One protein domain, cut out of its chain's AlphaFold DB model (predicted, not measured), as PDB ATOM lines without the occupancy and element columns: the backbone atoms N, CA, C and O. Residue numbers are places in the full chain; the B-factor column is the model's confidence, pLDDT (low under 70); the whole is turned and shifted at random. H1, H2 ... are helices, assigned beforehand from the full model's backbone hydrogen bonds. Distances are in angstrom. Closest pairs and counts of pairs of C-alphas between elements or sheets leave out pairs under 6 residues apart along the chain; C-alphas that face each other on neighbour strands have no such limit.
ATOM      1  N   LEU A   2      43.232 172.340 -14.026       79.31
ATOM      2  CA  LEU A   2      41.954 172.030 -13.341       79.31
ATOM      3  C   LEU A   2      42.031 171.745 -11.819       79.31
ATOM      4  O   LEU A   2      41.291 172.360 -11.060       79.31
ATOM      5  N   ILE A   3      42.945 170.876 -11.366       82.81
ATOM      6  CA  ILE A   3      43.117 170.550  -9.934       82.81
ATOM      7  C   ILE A   3      43.629 171.751  -9.116       82.81
ATOM      8  O   ILE A   3      43.154 171.997  -8.013       82.81
ATOM      9  N   ALA A   4      44.563 172.532  -9.670       84.06
ATOM     10  CA  ALA A   4      45.073 173.743  -9.029       84.06
ATOM     11  C   ALA A   4      43.968 174.801  -8.898       84.06
ATOM     12  O   ALA A   4      43.788 175.344  -7.816       84.06
ATOM     13  N   ASN A   5      43.171 175.009  -9.954       85.56
ATOM     14  CA  ASN A   5      42.016 175.910  -9.921       85.56
ATOM     15  C   ASN A   5      40.990 175.471  -8.857       85.56
ATOM     16  O   ASN A   5      40.508 176.304  -8.100       85.56
ATOM     17  N   TYR A   6      40.690 174.170  -8.759       88.38
ATOM     18  CA  TYR A   6      39.816 173.607  -7.719       88.38
ATOM     19  C   TYR A   6      40.359 173.888  -6.304       88.38
ATOM     20  O   TYR A   6      39.638 174.419  -5.459       88.38
ATOM     21  N   ASN A   7      41.642 173.593  -6.064       87.81
ATOM     22  CA  ASN A   7      42.299 173.826  -4.774       87.81
ATOM     23  C   ASN A   7      42.325 175.327  -4.412       87.81
ATOM     24  O   ASN A   7      42.117 175.685  -3.255       87.81
ATOM     25  N   GLU A   8      42.535 176.203  -5.398       88.44
ATOM     26  CA  GLU A   8      42.529 177.659  -5.237       88.44
ATOM     27  C   GLU A   8      41.126 178.211  -4.938       88.44
ATOM     28  O   GLU A   8      40.981 179.017  -4.020       88.44
ATOM     29  N   SER A   9      40.085 177.750  -5.645       87.19
ATOM     30  CA  SER A   9      38.689 178.123  -5.369       87.19
ATOM     31  C   SER A   9      38.285 177.767  -3.938       87.19
ATOM     32  O   SER A   9      37.776 178.619  -3.218       87.19
ATOM     33  N   ILE A  10      38.584 176.548  -3.479       87.81
ATOM     34  CA  ILE A  10      38.246 176.100  -2.115       87.81
ATOM     35  C   ILE A  10      39.037 176.853  -1.042       87.81
ATOM     36  O   ILE A  10      38.522 177.078   0.051       87.81
ATOM     37  N   SER A  11      40.257 177.297  -1.353       81.56
ATOM     38  CA  SER A  11      41.051 178.135  -0.449       81.56
ATOM     39  C   SER A  11      40.549 179.581  -0.337       81.56
ATOM     40  O   SER A  11      40.973 180.278   0.585       81.56
ATOM     41  N   LYS A  12      39.707 180.057  -1.264       81.38
ATOM     42  CA  LYS A  12      39.222 181.451  -1.309       81.38
ATOM     43  C   LYS A  12      37.738 181.590  -0.971       81.38
ATOM     44  O   LYS A  12      37.356 182.543  -0.301       81.38
ATOM     45  N   GLU A  13      36.906 180.658  -1.421       69.62
ATOM     46  CA  GLU A  13      35.448 180.813  -1.494       69.62
ATOM     47  C   GLU A  13      34.732 179.830  -0.555       69.62
ATOM     48  O   GLU A  13      33.968 178.957  -0.954       69.62
ATOM     49  N   VAL A  14      35.035 179.953   0.740       69.38
ATOM     50  CA  VAL A  14      34.666 178.976   1.783       69.38
ATOM     51  C   VAL A  14      33.169 178.992   2.150       69.38
ATOM     52  O   VAL A  14      32.675 178.034   2.746       69.38
ATOM     53  N   SER A  15      32.444 180.068   1.831       76.12
ATOM     54  CA  SER A  15      31.077 180.320   2.315       76.12
ATOM     55  C   SER A  15      29.947 179.846   1.393       76.12
ATOM     56  O   SER A  15      28.861 179.562   1.902       76.12
ATOM     57  N   ASP A  16      30.155 179.739   0.076       86.62
ATOM     58  CA  ASP A  16      29.106 179.265  -0.838       86.62
ATOM     59  C   ASP A  16      29.036 177.730  -0.839       86.62
ATOM     60  O   ASP A  16      29.738 177.025  -1.568       86.62
ATOM     61  N   VAL A  17      28.127 177.210  -0.014       87.81
ATOM     62  CA  VAL A  17      27.823 175.779   0.107       87.81
ATOM     63  C   VAL A  17      27.368 175.165  -1.225       87.81
ATOM     64  O   VAL A  17      27.689 174.011  -1.501       87.81
ATOM     65  N   ILE A  18      26.651 175.905  -2.077       90.19
ATOM     66  CA  ILE A  18      26.132 175.397  -3.357       90.19
ATOM     67  C   ILE A  18      27.273 175.275  -4.373       90.19
ATOM     68  O   ILE A  18      27.368 174.267  -5.079       90.19
ATOM     69  N   PHE A  19      28.154 176.273  -4.436       89.69
ATOM     70  CA  PHE A  19      29.351 176.238  -5.275       89.69
ATOM     71  C   PHE A  19      30.325 175.142  -4.827       89.69
ATOM     72  O   PHE A  19      30.728 174.312  -5.645       89.69
ATOM     73  N   ILE A  20      30.636 175.066  -3.529       89.44
ATOM     74  CA  ILE A  20      31.540 174.047  -2.978       89.44
ATOM     75  C   ILE A  20      30.975 172.633  -3.191       89.44
ATOM     76  O   ILE A  20      31.725 171.749  -3.604       89.44
ATOM     77  N   ASN A  21      29.665 172.411  -3.030       91.19
ATOM     78  CA  ASN A  21      29.049 171.112  -3.333       91.19
ATOM     79  C   ASN A  21      29.200 170.721  -4.812       91.19
ATOM     80  O   ASN A  21      29.597 169.592  -5.099       91.19
ATOM     81  N   LYS A  22      28.997 171.653  -5.753       92.00
ATOM     82  CA  LYS A  22      29.242 171.406  -7.191       92.00
ATOM     83  C   LYS A  22      30.713 171.114  -7.497       92.00
ATOM     84  O   LYS A  22      31.007 170.289  -8.361       92.00
ATOM     85  N   LEU A  23      31.649 171.741  -6.782       90.38
ATOM     86  CA  LEU A  23      33.068 171.392  -6.875       90.38
ATOM     87  C   LEU A  23      33.332 169.971  -6.337       90.38
ATOM     88  O   LEU A  23      34.057 169.211  -6.978       90.38
ATOM     89  N   ILE A  24      32.730 169.570  -5.212       90.75
ATOM     90  CA  ILE A  24      32.843 168.203  -4.663       90.75
ATOM     91  C   ILE A  24      32.265 167.162  -5.642       90.75
ATOM     92  O   ILE A  24      32.886 166.122  -5.864       90.75
ATOM     93  N   GLU A  25      31.122 167.438  -6.274       90.94
ATOM     94  CA  GLU A  25      30.559 166.603  -7.346       90.94
ATOM     95  C   GLU A  25      31.513 166.492  -8.540       90.94
ATOM     96  O   GLU A  25      31.784 165.388  -9.012       90.94
ATOM     97  N   LEU A  26      32.097 167.608  -8.986       87.19
ATOM     98  CA  LEU A  26      33.091 167.625 -10.060       87.19
ATOM     99  C   LEU A  26      34.340 166.796  -9.703       87.19
ATOM    100  O   LEU A  26      34.804 166.012 -10.528       87.19
ATOM    101  N   LYS A  27      34.853 166.895  -8.469       87.75
ATOM    102  CA  LYS A  27      35.956 166.064  -7.940       87.75
ATOM    103  C   LYS A  27      35.622 164.570  -7.985       87.75
ATOM    104  O   LYS A  27      36.457 163.787  -8.439       87.75
ATOM    105  N   LYS A  28      34.410 164.181  -7.569       88.25
ATOM    106  CA  LYS A  28      33.909 162.793  -7.645       88.25
ATOM    107  C   LYS A  28      33.847 162.318  -9.103       88.25
ATOM    108  O   LYS A  28      34.531 161.365  -9.463       88.25
ATOM    109  N   LEU A  29      33.155 163.055  -9.975       86.00
ATOM    110  CA  LEU A  29      33.027 162.731 -11.403       86.00
ATOM    111  C   LEU A  29      34.381 162.613 -12.118       86.00
ATOM    112  O   LEU A  29      34.571 161.701 -12.920       86.00
ATOM    113  N   ILE A  30      35.340 163.496 -11.822       79.69
ATOM    114  CA  ILE A  30      36.687 163.417 -12.395       79.69
ATOM    115  C   ILE A  30      37.396 162.137 -11.934       79.69
ATOM    116  O   ILE A  30      37.944 161.416 -12.771       79.69
ATOM    117  N   LYS A  31      37.365 161.829 -10.630       77.62
ATOM    118  CA  LYS A  31      37.969 160.611 -10.067       77.62
ATOM    119  C   LYS A  31      37.380 159.345 -10.699       77.62
ATOM    120  O   LYS A  31      38.137 158.461 -11.092       77.62
ATOM    121  N   ASP A  32      36.061 159.306 -10.866       77.19
ATOM    122  CA  ASP A  32      35.327 158.118 -11.313       77.19
ATOM    123  C   ASP A  32      35.336 157.915 -12.840       77.19
ATOM    124  O   ASP A  32      35.146 156.790 -13.308       77.19
ATOM    125  N   LYS A  33      35.512 158.983 -13.636       69.94
ATOM    126  CA  LYS A  33      35.397 158.933 -15.110       69.94
ATOM    127  C   LYS A  33      36.685 159.212 -15.880       69.94
ATOM    128  O   LYS A  33      36.795 158.752 -17.012       69.94
ATOM    129  N   VAL A  34      37.637 159.964 -15.323       61.53
ATOM    130  CA  VAL A  34      38.788 160.488 -16.092       61.53
ATOM    131  C   VAL A  34      40.082 159.712 -15.821       61.53
ATOM    132  O   VAL A  34      40.936 159.634 -16.700       61.53
ATOM    133  N   PHE A  35      40.232 159.095 -14.643       58.44
ATOM    134  CA  PHE A  35      41.493 158.468 -14.214       58.44
ATOM    135  C   PHE A  35      41.651 156.966 -14.537       58.44
ATOM    136  O   PHE A  35      42.663 156.376 -14.167       58.44
ATOM    137  N   GLN A  36      40.756 156.347 -15.321       55.38
ATOM    138  CA  GLN A  36      41.042 155.053 -15.979       55.38
ATOM    139  C   GLN A  36      41.947 155.235 -17.218       55.38
ATOM    140  O   GLN A  36      41.619 154.830 -18.336       55.38
ATOM    141  N   SER A  37      43.096 155.888 -17.044       54.03
ATOM    142  CA  SER A  37      44.031 156.158 -18.135       54.03
ATOM    143  C   SER A  37      44.808 154.894 -18.520       54.03
ATOM    144  O   SER A  37      45.894 154.646 -18.000       54.03
ATOM    145  N   ASN A  38      44.302 154.135 -19.498       53.56
ATOM    146  CA  ASN A  38      44.971 152.976 -20.127       53.56
ATOM    147  C   ASN A  38      46.263 153.330 -20.914       53.56
ATOM    148  O   ASN A  38      46.709 152.592 -21.791       53.56
ATOM    149  N   THR A  39      46.878 154.477 -20.628       56.69
ATOM    150  CA  THR A  39      48.104 154.979 -21.253       56.69
ATOM    151  C   THR A  39      49.302 154.734 -20.345       56.69
ATOM    152  O   THR A  39      49.271 155.131 -19.185       56.69
ATOM    153  N   LYS A  40      50.408 154.198 -20.884       59.84
ATOM    154  CA  LYS A  40      51.660 153.973 -20.125       59.84
ATOM    155  C   LYS A  40      52.240 155.233 -19.458       59.84
ATOM    156  O   LYS A  40      53.023 155.116 -18.524       59.84
ATOM    157  N   CYS A  41      51.852 156.427 -19.909       59.75
ATOM    158  CA  CYS A  41      52.131 157.682 -19.216       59.75
ATOM    159  C   CYS A  41      51.180 157.860 -18.021       59.75
ATOM    160  O   CYS A  41      50.219 158.629 -18.104       59.75
ATOM    161  N   GLY A  42      51.462 157.158 -16.921       54.75
ATOM    162  CA  GLY A  42      50.795 157.356 -15.635       54.75
ATOM    163  C   GLY A  42      51.057 158.762 -15.098       54.75
ATOM    164  O   GLY A  42      52.063 159.009 -14.441       54.75
ATOM    165  N   ARG A  43      50.163 159.702 -15.415       56.44
ATOM    166  CA  ARG A  43      50.086 161.005 -14.750       56.44
ATOM    167  C   ARG A  43      49.005 160.903 -13.692       56.44
ATOM    168  O   ARG A  43      47.831 161.056 -14.020       56.44
ATOM    169  N   ASP A  44      49.409 160.629 -12.458       58.78
ATOM    170  CA  ASP A  44      48.489 160.596 -11.326       58.78
ATOM    171  C   ASP A  44      47.736 161.917 -11.157       58.78
ATOM    172  O   ASP A  44      48.204 163.001 -11.521       58.78
ATOM    173  N   ILE A  45      46.539 161.817 -10.581       63.34
ATOM    174  CA  ILE A  45      45.707 162.975 -10.272       63.34
ATOM    175  C   ILE A  45      46.353 163.684  -9.078       63.34
ATOM    176  O   ILE A  45      46.197 163.260  -7.934       63.34
ATOM    177  N   THR A  46      47.110 164.751  -9.356       64.88
ATOM    178  CA  THR A  46      47.941 165.485  -8.383       64.88
ATOM    179  C   THR A  46      47.108 166.244  -7.340       64.88
ATOM    180  O   THR A  46      46.982 167.466  -7.405       64.88
ATOM    181  N   HIS A  47      46.548 165.488  -6.397       76.19
ATOM    182  CA  HIS A  47      45.878 165.878  -5.155       76.19
ATOM    183  C   HIS A  47      44.799 166.976  -5.248       76.19
ATOM    184  O   HIS A  47      45.072 168.176  -5.180       76.19
ATOM    185  N   PHE A  48      43.535 166.545  -5.289       86.38
ATOM    186  CA  PHE A  48      42.403 167.390  -4.902       86.38
ATOM    187  C   PHE A  48      42.353 167.528  -3.374       86.38
ATOM    188  O   PHE A  48      42.269 166.519  -2.673       86.38
ATOM    189  N   ASN A  49      42.341 168.756  -2.862       86.75
ATOM    190  CA  ASN A  49      42.241 169.027  -1.427       86.75
ATOM    191  C   ASN A  49      40.871 168.616  -0.844       86.75
ATOM    192  O   ASN A  49      39.880 168.466  -1.565       86.75
ATOM    193  N   GLU A  50      40.821 168.414   0.475       87.75
ATOM    194  CA  GLU A  50      39.590 168.169   1.242       87.75
ATOM    195  C   GLU A  50      38.923 169.516   1.574       87.75
ATOM    196  O   GLU A  50      39.592 170.483   1.941       87.75
TER     197      GLU A  50
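This is residues 2 to 50 of the 210 residues of an uncharacterized protein of Plasmodium vivax North Korean (UniProt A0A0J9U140). The model is a loose, elongated loop of chain: H2, the longest helix, makes one long side, and H1 with the returning tail of residues 43 to 50 makes the other. Residues 12 to 18 stick out at one end and residues 36 to 42 at the other. The printed part has 49 residues with two named helices, H1 then H2, and no named strand; the class is all helix. It is loose, with a radius of gyration of the C-alphas of 12.3 A, a rod spanning 40 by 16 by 14 A.

H2 is residues 17 to 33, 23.9 A long, from C-alpha 17 at (27.823, 175.779, 0.107). H1 is residues 2 to 12, 15.5 A long, from C-alpha 2 at (41.954, 172.030, -13.341).

H2 and H1 are close but not clearly touching; their closest C-alphas, of Ile 20 and Ile 10, are 7.1 A apart. They run opposite ways at a shallow tilt of 22 degrees. In H1 and H2 every O i to N i+4 pair is within hydrogen-bond range.

The C-alphas farthest apart, of Ser 15 and Lys 40, are 40.3 A apart. The link from H1 to H2 is tight, and the printed part has no cut. Confidence is under 70 at residues 13 to 14 and 33 to 46.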